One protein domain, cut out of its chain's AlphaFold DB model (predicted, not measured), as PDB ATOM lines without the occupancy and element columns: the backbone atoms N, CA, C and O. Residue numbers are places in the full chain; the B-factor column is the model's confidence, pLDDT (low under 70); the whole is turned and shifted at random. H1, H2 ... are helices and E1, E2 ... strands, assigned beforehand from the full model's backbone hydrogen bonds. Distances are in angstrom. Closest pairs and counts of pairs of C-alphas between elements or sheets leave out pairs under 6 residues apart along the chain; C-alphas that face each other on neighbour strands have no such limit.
ATOM      1  N   LYS A  42     200.329 178.000 142.296       91.75
ATOM      2  CA  LYS A  42     199.348 178.981 141.834       91.75
ATOM      3  C   LYS A  42     200.020 180.236 141.273       91.75
ATOM      4  O   LYS A  42     200.911 180.800 141.910       91.75
ATOM      5  N   ARG A  43     199.574 180.681 140.100       93.75
ATOM      6  CA  ARG A  43     199.990 181.931 139.443       93.75
ATOM      7  C   ARG A  43     198.780 182.696 138.920       93.75
ATOM      8  O   ARG A  43     197.719 182.103 138.727       93.75
ATOM      9  N   TYR A  44     198.963 183.990 138.683       94.19
ATOM     10  CA  TYR A  44     197.916 184.908 138.249       94.19
ATOM     11  C   TYR A  44     198.322 185.711 137.013       94.19
ATOM     12  O   TYR A  44     199.492 186.060 136.819       94.19
ATOM     13  N   THR A  45     197.331 186.048 136.197       94.31
ATOM     14  CA  THR A  45     197.457 187.012 135.103       94.31
ATOM     15  C   THR A  45     196.977 188.390 135.558       94.31
ATOM     16  O   THR A  45     196.297 188.542 136.572       94.31
ATOM     17  N   LYS A  46     197.337 189.425 134.791       92.62
ATOM     18  CA  LYS A  46     196.812 190.786 134.999       92.62
ATOM     19  C   LYS A  46     195.333 190.908 134.638       92.62
ATOM     20  O   LYS A  46     194.690 191.859 135.042       92.62
ATOM     21  N   GLU A  47     194.801 189.937 133.902       91.25
ATOM     22  CA  GLU A  47     193.387 189.842 133.525       91.25
ATOM     23  C   GLU A  47     192.550 189.186 134.638       91.25
ATOM     24  O   GLU A  47     191.408 188.797 134.419       91.25
ATOM     25  N   HIS A  48     193.116 189.071 135.847       92.94
ATOM     26  CA  HIS A  48     192.492 188.466 137.022       92.94
ATOM     27  C   HIS A  48     192.114 186.995 136.845       92.94
ATOM     28  O   HIS A  48     191.204 186.497 137.507       92.94
ATOM     29  N   GLU A  49     192.849 186.272 136.010       92.00
ATOM     30  CA  GLU A  49     192.749 184.822 135.903       92.00
ATOM     31  C   GLU A  49     193.833 184.168 136.755       92.00
ATOM     32  O   GLU A  49     194.897 184.744 137.003       92.00
ATOM     33  N   TRP A  50     193.578 182.948 137.211       93.12
ATOM     34  CA  TRP A  50     194.562 182.141 137.913       93.12
ATOM     35  C   TRP A  50     194.692 180.766 137.294       93.12
ATOM     36  O   TRP A  50     193.741 180.208 136.749       93.12
ATOM     37  N   ILE A  51     195.884 180.203 137.451       91.44
ATOM     38  CA  ILE A  51     196.182 178.820 137.119       91.44
ATOM     39  C   ILE A  51     196.879 178.157 138.302       91.44
ATOM     40  O   ILE A  51     197.804 178.716 138.892       91.44
ATOM     41  N   ASP A  52     196.409 176.970 138.657       90.56
ATOM     42  CA  ASP A  52     196.993 176.114 139.676       90.56
ATOM     43  C   ASP A  52     197.512 174.833 139.026       90.56
ATOM     44  O   ASP A  52     196.750 174.067 138.431       90.56
ATOM     45  N   ILE A  53     198.824 174.617 139.087       90.38
ATOM     46  CA  ILE A  53     199.491 173.519 138.385       90.38
ATOM     47  C   ILE A  53     199.959 172.468 139.381       90.38
ATOM     48  O   ILE A  53     200.573 172.780 140.397       90.38
ATOM     49  N   SER A  54     199.739 171.196 139.041       87.62
ATOM     50  CA  SER A  54     200.325 170.077 139.782       87.62
ATOM     51  C   SER A  54     201.860 170.149 139.799       87.62
ATOM     52  O   SER A  54     202.481 170.597 138.835       87.62
ATOM     53  N   ALA A  55     202.494 169.608 140.840       84.56
ATOM     54  CA  ALA A  55     203.954 169.531 140.952       84.56
ATOM     55  C   ALA A  55     204.641 168.909 139.715       84.56
ATOM     56  O   ALA A  55     205.778 169.250 139.396       84.56
ATOM     57  N   ASP A  56     203.935 168.043 138.980       84.69
ATOM     58  CA  ASP A  56     204.433 167.396 137.762       84.69
ATOM     59  C   ASP A  56     204.453 168.311 136.520       84.69
ATOM     60  O   ASP A  56     204.875 167.862 135.456       84.69
ATOM     61  N   LYS A  57     203.957 169.556 136.610       85.50
ATOM     62  CA  LYS A  57     203.819 170.539 135.512       85.50
ATOM     63  C   LYS A  57     203.058 170.051 134.260       85.50
ATOM     64  O   LYS A  57     203.172 170.648 133.198       85.50
ATOM     65  N   LYS A  58     202.270 168.976 134.368       86.06
ATOM     66  CA  LYS A  58     201.533 168.364 133.237       86.06
ATOM     67  C   LYS A  58     200.076 168.785 133.141       86.06
ATOM     68  O   LYS A  58     199.508 168.812 132.056       86.06
ATOM     69  N   THR A  59     199.453 169.046 134.281       87.75
ATOM     70  CA  THR A  59     198.033 169.381 134.365       87.75
ATOM     71  C   THR A  59     197.861 170.593 135.254       87.75
ATOM     72  O   THR A  59     198.420 170.628 136.355       87.75
ATOM     73  N   GLY A  60     197.067 171.542 134.780       88.94
ATOM     74  CA  GLY A  60     196.662 172.721 135.519       88.94
ATOM     75  C   GLY A  60     195.148 172.825 135.609       88.94
ATOM     76  O   GLY A  60     194.414 172.231 134.819       88.94
ATOM     77  N   VAL A  61     194.691 173.577 136.592       89.31
ATOM     78  CA  VAL A  61     193.312 174.022 136.742       89.31
ATOM     79  C   VAL A  61     193.327 175.534 136.596       89.31
ATOM     80  O   VAL A  61     194.174 176.179 137.203       89.31
ATOM     81  N   LEU A  62     192.425 176.096 135.801       89.19
ATOM     82  CA  LEU A  62     192.312 177.537 135.605       89.19
ATOM     83  C   LEU A  62     190.939 178.061 136.010       89.19
ATOM     84  O   LEU A  62     189.947 177.324 135.985       89.19
ATOM     85  N   GLY A  63     190.886 179.338 136.377       90.50
ATOM     86  CA  GLY A  63     189.662 180.034 136.753       90.50
ATOM     87  C   GLY A  63     189.854 181.543 136.885       90.50
ATOM     88  O   GLY A  63     190.946 182.062 136.666       90.50
ATOM     89  N   ILE A  64     188.788 182.245 137.271       91.25
ATOM     90  CA  ILE A  64     188.827 183.682 137.574       91.25
ATOM     91  C   ILE A  64     189.115 183.922 139.057       91.25
ATOM     92  O   ILE A  64     188.753 183.118 139.919       91.25
ATOM     93  N   SER A  65     189.793 185.022 139.366       91.69
ATOM     94  CA  SER A  65     190.118 185.402 140.737       91.69
ATOM     95  C   SER A  65     188.873 185.825 141.515       91.69
ATOM     96  O   SER A  65     187.843 186.200 140.955       91.69
ATOM     97  N   GLU A  66     188.988 185.819 142.842       88.50
ATOM     98  CA  GLU A  66     187.914 186.294 143.713       88.50
ATOM     99  C   GLU A  66     187.613 187.788 143.505       88.50
ATOM    100  O   GLU A  66     186.464 188.204 143.629       88.50
ATOM    101  N   TYR A  67     188.624 188.585 143.143       89.38
ATOM    102  CA  TYR A  67     188.448 189.998 142.806       89.38
ATOM    103  C   TYR A  67     187.556 190.165 141.570       89.38
ATOM    104  O   TYR A  67     186.533 190.843 141.640       89.38
ATOM    105  N   ALA A  68     187.871 189.458 140.479       89.50
ATOM    106  CA  ALA A  68     187.056 189.484 139.265       89.50
ATOM    107  C   ALA A  68     185.633 188.974 139.524       89.50
ATOM    108  O   ALA A  68     184.665 189.610 139.115       89.50
ATOM    109  N   ALA A  69     185.485 187.871 140.262       88.81
ATOM    110  CA  ALA A  69     184.168 187.335 140.603       88.81
ATOM    111  C   ALA A  69     183.315 188.344 141.395       88.81
ATOM    112  O   ALA A  69     182.134 188.517 141.103       88.81
ATOM    113  N   LYS A  70     183.908 189.068 142.358       87.81
ATOM    114  CA  LYS A  70     183.209 190.113 143.129       87.81
ATOM    115  C   LYS A  70     182.776 191.295 142.266       87.81
ATOM    116  O   LYS A  70     181.691 191.824 142.487       87.81
ATOM    117  N   GLN A  71     183.603 191.701 141.303       88.50
ATOM    118  CA  GLN A  71     183.268 192.785 140.379       88.50
ATOM    119  C   GLN A  71     182.160 192.401 139.393       88.50
ATOM    120  O   GLN A  71     181.316 193.233 139.070       88.50
ATOM    121  N   LEU A  72     182.148 191.146 138.933       88.38
ATOM    122  CA  LEU A  72     181.125 190.626 138.021       88.38
ATOM    123  C   LEU A  72     179.781 190.379 138.724       88.38
ATOM    124  O   LEU A  72     178.729 190.529 138.104       88.38
ATOM    125  N   GLY A  73     179.803 190.036 140.015       85.12
ATOM    126  CA  GLY A  73     178.604 189.736 140.793       85.12
ATOM    127  C   GLY A  73     178.087 188.318 140.539       85.12
ATOM    128  O   GLY A  73     178.854 187.359 140.560       85.12
ATOM    129  N   ASP A  74     176.776 188.168 140.354       86.31
ATOM    130  CA  ASP A  74     176.148 186.858 140.136       86.31
ATOM    131  C   ASP A  74     176.308 186.399 138.675       86.31
ATOM    132  O   ASP A  74     175.704 186.964 137.758       86.31
ATOM    133  N   ILE A  75     177.153 185.389 138.455       82.75
ATOM    134  CA  ILE A  75     177.489 184.859 137.129       82.75
ATOM    135  C   ILE A  75     176.526 183.719 136.788       82.75
ATOM    136  O   ILE A  75     176.603 182.632 137.351       82.75
ATOM    137  N   VAL A  76     175.643 183.952 135.815       86.12
ATOM    138  CA  VAL A  76     174.622 182.972 135.390       86.12
ATOM    139  C   VAL A  76     174.988 182.196 134.121       86.12
ATOM    140  O   VAL A  76     174.281 181.260 133.748       86.12
ATOM    141  N   TYR A  77     176.054 182.597 133.423       83.25
ATOM    142  CA  TYR A  77     176.487 181.981 132.168       83.25
ATOM    143  C   TYR A  77     177.992 182.155 131.950       83.25
ATOM    144  O   TYR A  77     178.531 183.238 132.175       83.25
ATOM    145  N   VAL A  78     178.645 181.100 131.459       81.94
ATOM    146  CA  VAL A  78     180.048 181.096 131.026       81.94
ATOM    147  C   VAL A  78     180.131 180.349 129.698       81.94
ATOM    148  O   VAL A  78     179.587 179.253 129.566       81.94
ATOM    149  N   GLU A  79     180.806 180.937 128.711       83.62
ATOM    150  CA  GLU A  79     181.116 180.261 127.452       83.62
ATOM    151  C   GLU A  79     182.431 179.497 127.603       83.62
ATOM    152  O   GLU A  79     183.466 180.073 127.938       83.62
ATOM    153  N   LEU A  80     182.379 178.185 127.387       82.56
ATOM    154  CA  LEU A  80     183.511 177.288 127.590       82.56
ATOM    155  C   LEU A  80     184.008 176.786 126.229       82.56
ATOM    156  O   LEU A  80     183.194 176.527 125.337       82.56
ATOM    157  N   PRO A  81     185.331 176.648 126.039       80.62
ATOM    158  CA  PRO A  81     185.879 176.127 124.796       80.62
ATOM    159  C   PRO A  81     185.480 174.659 124.590       80.62
ATOM    160  O   PRO A  81     185.250 173.918 125.545       80.62
ATOM    161  N   GLU A  82     185.445 174.224 123.328       77.00
ATOM    162  CA  GLU A  82     185.164 172.827 122.983       77.00
ATOM    163  C   GLU A  82     186.176 171.871 123.633       77.00
ATOM    164  O   GLU A  82     187.396 172.054 123.530       77.00
ATOM    165  N   GLU A  83     185.658 170.809 124.248       74.69
ATOM    166  CA  GLU A  83     186.471 169.744 124.824       74.69
ATOM    167  C   GLU A  83     187.379 169.101 123.764       74.69
ATOM    168  O   GLU A  83     186.963 168.819 122.639       74.69
ATOM    169  N   GLY A  84     188.638 168.842 124.130       64.19
ATOM    170  CA  GLY A  84     189.609 168.165 123.261       64.19
ATOM    171  C   GLY A  84     190.688 169.064 122.651       64.19
ATOM    172  O   GLY A  84     191.640 168.540 122.077       64.19
ATOM    173  N   LYS A  85     190.610 170.388 122.832       61.12
ATOM    174  CA  LYS A  85     191.695 171.337 122.506       61.12
ATOM    175  C   LYS A  85     192.589 171.602 123.720       61.12
ATOM    176  O   LYS A  85     192.638 172.719 124.212       61.12
ATOM    177  N   ASP A  86     193.196 170.549 124.272       67.06
ATOM    178  CA  ASP A  86     193.998 170.561 125.517       67.06
ATOM    179  C   ASP A  86     193.249 170.985 126.796       67.06
ATOM    180  O   ASP A  86     193.793 170.893 127.899       67.06
ATOM    181  N   VAL A  87     191.972 171.349 126.671       73.31
ATOM    182  CA  VAL A  87     191.088 171.767 127.755       73.31
ATOM    183  C   VAL A  87     190.017 170.700 128.008       73.31
ATOM    184  O   VAL A  87     189.391 170.170 127.086       73.31
ATOM    185  N   LYS A  88     189.823 170.378 129.285       73.06
ATOM    186  CA  LYS A  88     188.692 169.641 129.844       73.06
ATOM    187  C   LYS A  88     187.867 170.610 130.671       73.06
ATOM    188  O   LYS A  88     188.387 171.230 131.594       73.06
ATOM    189  N   VAL A  89     186.598 170.736 130.337       70.88
ATOM    190  CA  VAL A  89     185.689 171.674 130.991       70.88
ATOM    191  C   VAL A  89     185.185 171.084 132.318       70.88
ATOM    192  O   VAL A  89     185.238 169.869 132.521       70.88
ATOM    193  N   ALA A  90     184.787 171.933 133.267       67.31
ATOM    194  CA  ALA A  90     184.150 171.482 134.502       67.31
ATOM    195  C   ALA A  90     182.762 170.871 134.212       67.31
ATOM    196  O   ALA A  90     181.880 171.544 133.686       67.31
ATOM    197  N   GLU A  91     182.571 169.591 134.551       58.03
ATOM    198  CA  GLU A  91     181.252 168.947 134.609       58.03
ATOM    199  C   GLU A  91     180.704 169.055 136.041       58.03
ATOM    200  O   GLU A  91     181.300 168.495 136.959       58.03
ATOM    201  N   ASP A  92     179.569 169.746 136.195       53.56
ATOM    202  CA  ASP A  92     178.705 169.847 137.388       53.56
ATOM    203  C   ASP A  92     179.382 170.253 138.722       53.56
ATOM    204  O   ASP A  92     180.048 169.475 139.409       53.56
ATOM    205  N   ASP A  93     179.113 171.490 139.150       56.56
ATOM    206  CA  ASP A  93     179.692 172.140 140.334       56.56
ATOM    207  C   ASP A  93     179.074 171.714 141.679       56.56
ATOM    208  O   ASP A  93     178.941 172.513 142.610       56.56
ATOM    209  N   SER A  94     178.786 170.427 141.871       48.62
ATOM    210  CA  SER A  94     178.404 169.912 143.196       48.62
ATOM    211  C   SER A  94     179.546 169.992 144.241       48.62
ATOM    212  O   SER A  94     179.356 169.657 145.413       48.62
ATOM    213  N   HIS A  95     180.740 170.461 143.852       44.84
ATOM    214  CA  HIS A  95     181.939 170.539 144.692       44.84
ATOM    215  C   HIS A  95     182.563 171.941 144.799       44.84
ATOM    216  O   HIS A  95     183.777 172.031 144.919       44.84
ATOM    217  N   GLY A  96     181.775 173.025 144.771       52.66
ATOM    218  CA  GLY A  96     182.171 174.349 145.303       52.66
ATOM    219  C   GLY A  96     183.551 174.883 144.881       52.66
ATOM    220  O   GLY A  96     184.203 175.573 145.663       52.66
ATOM    221  N   GLY A  97     184.033 174.505 143.695       59.56
ATOM    222  CA  GLY A  97     185.461 174.537 143.383       59.56
ATOM    223  C   GLY A  97     185.954 175.812 142.704       59.56
ATOM    224  O   GLY A  97     187.163 176.003 142.635       59.56
ATOM    225  N   GLY A  98     185.060 176.658 142.181       70.25
ATOM    226  CA  GLY A  98     185.410 177.936 141.541       70.25
ATOM    227  C   GLY A  98     186.371 177.839 140.343       70.25
ATOM    228  O   GLY A  98     186.908 178.857 139.913       70.25
ATOM    229  N   TRP A  99     186.626 176.635 139.824       80.19
ATOM    230  CA  TRP A  99     187.504 176.399 138.684       80.19
ATOM    231  C   TRP A  99     186.691 176.241 137.405       80.19
ATOM    232  O   TRP A  99     185.647 175.601 137.404       80.19
ATOM    233  N   ILE A 100     187.193 176.816 136.315       82.31
ATOM    234  CA  ILE A 100     186.484 176.918 135.035       82.31
ATOM    235  C   ILE A 100     186.890 175.771 134.110       82.31
ATOM    236  O   ILE A 100     186.052 175.166 133.441       82.31
ATOM    237  N   ALA A 101     188.182 175.440 134.072       84.75
ATOM    238  CA  ALA A 101     188.666 174.372 133.215       84.75
ATOM    239  C   ALA A 101     189.920 173.686 133.764       84.75
ATOM    240  O   ALA A 101     190.693 174.245 134.539       84.75
ATOM    241  N   LYS A 102     190.134 172.450 133.326       85.06
ATOM    242  CA  LYS A 102     191.360 171.672 133.500       85.06
ATOM    243  C   LYS A 102     192.119 171.659 132.189       85.06
ATOM    244  O   LYS A 102     191.552 171.314 131.162       85.06
ATOM    245  N   VAL A 103     193.405 171.961 132.220       86.50
ATOM    246  CA  VAL A 103     194.233 172.061 131.015       86.50
ATOM    247  C   VAL A 103     195.422 171.127 131.117       86.50
ATOM    248  O   VAL A 103     196.018 170.964 132.184       86.50
ATOM    249  N   GLN A 104     195.757 170.481 130.006       86.38
ATOM    250  CA  GLN A 104     197.034 169.797 129.849       86.38
ATOM    251  C   GLN A 104     198.068 170.800 129.358       86.38
ATOM    252  O   GLN A 104     197.858 171.481 128.359       86.38
ATOM    253  N   LEU A 105     199.182 170.912 130.074       85.12
ATOM    254  CA  LEU A 105     200.225 171.854 129.705       85.12
ATOM    255  C   LEU A 105     201.134 171.260 128.635       85.12
ATOM    256  O   LEU A 105     201.721 170.191 128.811       85.12
ATOM    257  N   THR A 106     201.280 172.006 127.546       87.94
ATOM    258  CA  THR A 106     202.354 171.833 126.569       87.94
ATOM    259  C   THR A 106     203.622 172.532 127.064       87.94
ATOM    260  O   THR A 106     203.589 173.293 128.032       87.94
ATOM    261  N   GLU A 107     204.752 172.314 126.389       86.56
ATOM    262  CA  GLU A 107     206.017 172.993 126.714       86.56
ATOM    263  C   GLU A 107     205.866 174.523 126.701       86.56
ATOM    264  O   GLU A 107     206.316 175.191 127.630       86.56
ATOM    265  N   GLN A 108     205.125 175.062 125.726       85.25
ATOM    266  CA  GLN A 108     204.824 176.494 125.656       85.25
ATOM    267  C   GLN A 108     204.001 176.968 126.863       85.25
ATOM    268  O   GLN A 108     204.293 178.015 127.438       85.25
ATOM    269  N   GLY A 109     203.020 176.170 127.296       84.94
ATOM    270  CA  GLY A 109     202.209 176.489 128.472       84.94
ATOM    271  C   GLY A 109     203.029 176.565 129.764       84.94
ATOM    272  O   GLY A 109     202.698 177.345 130.655       84.94
ATOM    273  N   VAL A 110     204.122 175.801 129.867       86.06
ATOM    274  CA  VAL A 110     205.032 175.869 131.022       86.06
ATOM    275  C   VAL A 110     205.843 177.167 131.019       86.06
ATOM    276  O   VAL A 110     206.026 177.765 132.076       86.06
ATOM    277  N   GLU A 111     206.300 177.633 129.856       88.00
ATOM    278  CA  GLU A 111     207.000 178.919 129.753       88.00
ATOM    279  C   GLU A 111     206.082 180.096 130.084       88.00
ATOM    280  O   GLU A 111     206.484 181.035 130.773       88.00
ATOM    281  N   ASP A 112     204.844 180.056 129.593       87.69
ATOM    282  CA  ASP A 112     203.876 181.120 129.838       87.69
ATOM    283  C   ASP A 112     203.475 181.174 131.312       87.69
ATOM    284  O   ASP A 112     203.389 182.263 131.880       87.69
ATOM    285  N   PHE A 113     203.363 180.021 131.974       87.69
ATOM    286  CA  PHE A 113     203.173 179.945 133.420       87.69
ATOM    287  C   PHE A 113     204.292 180.629 134.214       87.69
ATOM    288  O   PHE A 113     204.031 181.304 135.210       87.69
ATOM    289  N   GLU A 114     205.548 180.482 133.796       87.31
ATOM    290  CA  GLU A 114     206.670 181.085 134.517       87.31
ATOM    291  C   GLU A 114     206.679 182.616 134.414       87.31
ATOM    292  O   GLU A 114     207.118 183.273 135.362       87.31
ATOM    293  N   LYS A 115     206.119 183.174 133.330       91.31
ATOM    294  CA  LYS A 115     205.929 184.622 133.129       91.31
ATOM    295  C   LYS A 115     204.767 185.201 133.947       91.31
ATOM    296  O   LYS A 115     204.704 186.418 134.113       91.31
ATOM    297  N   MET A 116     203.843 184.367 134.429       92.00
ATOM    298  CA  MET A 116     202.704 184.808 135.238       92.00
ATOM    299  C   MET A 116     203.141 185.240 136.639       92.00
ATOM    300  O   MET A 116     204.120 184.730 137.194       92.00
ATOM    301  N   MET A 117     202.383 186.163 137.223       92.75
ATOM    302  CA  MET A 117     202.667 186.734 138.538       92.75
ATOM    303  C   MET A 117     202.448 185.682 139.626       92.75
ATOM    304  O   MET A 117     201.564 184.828 139.515       92.75
ATOM    305  N   ASP A 118     203.270 185.714 140.671       93.62
ATOM    306  CA  ASP A 118     203.034 184.899 141.855       93.62
ATOM    307  C   ASP A 118     201.914 185.490 142.722       93.62
ATOM    308  O   ASP A 118     201.342 186.540 142.425       93.62
ATOM    309  N   VAL A 119     201.546 184.763 143.776       90.88
ATOM    310  CA  VAL A 119     200.451 185.157 144.671       90.88
ATOM    311  C   VAL A 119     200.750 186.506 145.336       90.88
ATOM    312  O   VAL A 119     199.877 187.364 145.376       90.88
ATOM    313  N   ALA A 120     201.987 186.708 145.799       91.38
ATOM    314  CA  ALA A 120     202.390 187.931 146.487       91.38
ATOM    315  C   ALA A 120     202.335 189.154 145.559       91.38
ATOM    316  O   ALA A 120     201.755 190.175 145.922       91.38
ATOM    317  N   ALA A 121     202.857 189.039 144.334       91.81
ATOM    318  CA  ALA A 121     202.781 190.118 143.355       91.81
ATOM    319  C   ALA A 121     201.335 190.426 142.935       91.81
ATOM    320  O   ALA A 121     201.011 191.580 142.662       91.81
ATOM    321  N   TYR A 122     200.455 189.419 142.881       91.88
ATOM    322  CA  TYR A 122     199.041 189.636 142.574       91.88
ATOM    323  C   TYR A 122     198.301 190.374 143.698       91.88
ATOM    324  O   TYR A 122     197.506 191.267 143.415       91.88
ATOM    325  N   GLU A 123     198.578 190.050 144.963       88.81
ATOM    326  CA  GLU A 123     198.009 190.771 146.109       88.81
ATOM    327  C   GLU A 123     198.400 192.254 146.077       88.81
ATOM    328  O   GLU A 123     197.531 193.122 146.183       88.81
ATOM    329  N   GLU A 124     199.679 192.551 145.825       90.69
ATOM    330  CA  GLU A 124     200.158 193.927 145.641       90.69
ATOM    331  C   GLU A 124     199.490 194.617 144.442       90.69
ATOM    332  O   GLU A 124     199.102 195.778 144.544       90.69
ATOM    333  N   PHE A 125     199.304 193.906 143.324       91.00
ATOM    334  CA  PHE A 125     198.627 194.437 142.139       91.00
ATOM    335  C   PHE A 125     197.177 194.845 142.440       91.00
ATOM    336  O   PHE A 125     196.794 195.980 142.163       91.00
ATOM    337  N   THR A 126     196.397 193.967 143.075       89.00
ATOM    338  CA  THR A 126     194.995 194.268 143.417       89.00
ATOM    339  C   THR A 126     194.858 195.383 144.452       89.00
ATOM    340  O   THR A 126     193.929 196.181 144.370       89.00
ATOM    341  N   ALA A 127     195.802 195.487 145.393       85.31
ATOM    342  CA  ALA A 127     195.800 196.551 146.392       85.31
ATOM    343  C   ALA A 127     196.028 197.940 145.771       85.31
ATOM    344  O   ALA A 127     195.491 198.927 146.265       85.31
ATOM    345  N   VAL A 128     196.804 198.023 144.685       81.75
ATOM    346  CA  VAL A 128     197.037 199.281 143.958       81.75
ATOM    347  C   VAL A 128     195.814 199.691 143.132       81.75
ATOM    348  O   VAL A 128     195.537 200.884 143.014       81.75
ATOM    349  N   GLU A 129     195.070 198.733 142.572       75.88
ATOM    350  CA  GLU A 129     193.872 199.026 141.774       75.88
ATOM    351  C   GLU A 129     192.678 199.496 142.613       75.88
ATOM    352  O   GLU A 129     191.889 200.296 142.123       75.88
ATOM    353  N   GLU A 130     192.545 199.064 143.871       68.31
ATOM    354  CA  GLU A 130     191.467 199.544 144.756       68.31
ATOM    355  C   GLU A 130     191.628 201.010 145.205       68.31
ATOM    356  O   GLU A 130     190.666 201.609 145.685       68.31
ATOM    357  N   GLU A 131     192.815 201.608 145.057       61.81
ATOM    358  CA  GLU A 131     193.052 203.019 145.403       61.81
ATOM    359  C   GLU A 131     192.699 204.018 144.280       61.81
ATOM    360  O   GLU A 131     192.764 205.229 144.517       61.81
TER     361      GLU A 131
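Overview. This is residues 42 to 131 of the 132 residues of an uncharacterized protein of Chaetomium globosum (strain ATCC 6205 / CBS 148.51 / DSM 1962 / NBRC 6347 / NRRL 1970) (UniProt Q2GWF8). A twisted sheet of five antiparallel strands has helix H2 across one face, while H3 meets the edge strand E1 with its first residues and runs on past it. H1 follows E3 at another border of the sheet, and a wide loop, residues 73 to 86, swings from it round to the edge strand E4; residues 70 to 77 stick out. The printed part has 90 residues with three named helices and five named strands, along the chain E1 E2 E3 H1 E4 E5 H2 H3, and the sheet's order is E1 E2 E3 E5 E4. The class is mixed, helices and strands; the whole is compact, with a radius of gyration of the C-alphas of 13.8 A and spans of 41 by 33 by 20 A.

Arrangement. E1, residues 42 to 44, and E2, residues 49 to 53, form a hairpin at 156 degrees, with N 43 and O 51 2.9 A apart, within hydrogen-bond range. E2 and E3, residues 59 to 64, form the next hairpin, with N 50 and O 63 at 2.8 A. E1, E2 and E3 make a meander, each strand the antiparallel neighbour of the one before. H1, residues 66 to 72, only grazes the sheet, with its residues 66 to 69. E4, residues 87 to 89, and E5, residues 101 to 104, are a hairpin too, with N 88 and O 102 at 2.7 A. E5 is also the antiparallel neighbour of E3, with N 60 and O 103 at 2.9 A. E3, H1 and E4 are a split strand-helix-strand unit, two strands running the same way with E5 between them, and its crossover is right-handed. From edge to edge the strands' lines turn by 96 degrees. H2, residues 107 to 115, is on the sheet at a height over the sheet of 10.6 A; its closest C-alphas to E1 are those of Phe 113 and Arg 43, 7.1 A apart. H3, residues 119 to 129, only grazes the sheet, with its residues 119 to 123; the C-alphas of Val 119 and Arg 43 are the closest to E1, 6.2 A apart. H2 and H3 are apart. In H1, H2 and H3 every O i to N i+4 pair is within hydrogen-bond range.

Along the chain. E1 begins at C-alpha 42, (199.348, 178.981, 141.834). E2 is 13.4 A long and E3 17.3 A. H2 measures 13.3 A from C-alpha 107, (206.017, 172.993, 126.714). H3 measures 15.6 A and ends at C-alpha 129, (193.872, 199.026, 141.774).

Size, cuts and confidence. The C-alphas of Gly 84 and Glu 131 are the two farthest apart, 41.4 A. The printed part has no cut. The links H1 to E4 and E4 to E5 are long, with 14 and 11 residues. The mean pLDDT of the printed part is 82.8; residues 84 to 86, 90 to 97 and 130 to 131 are under 70.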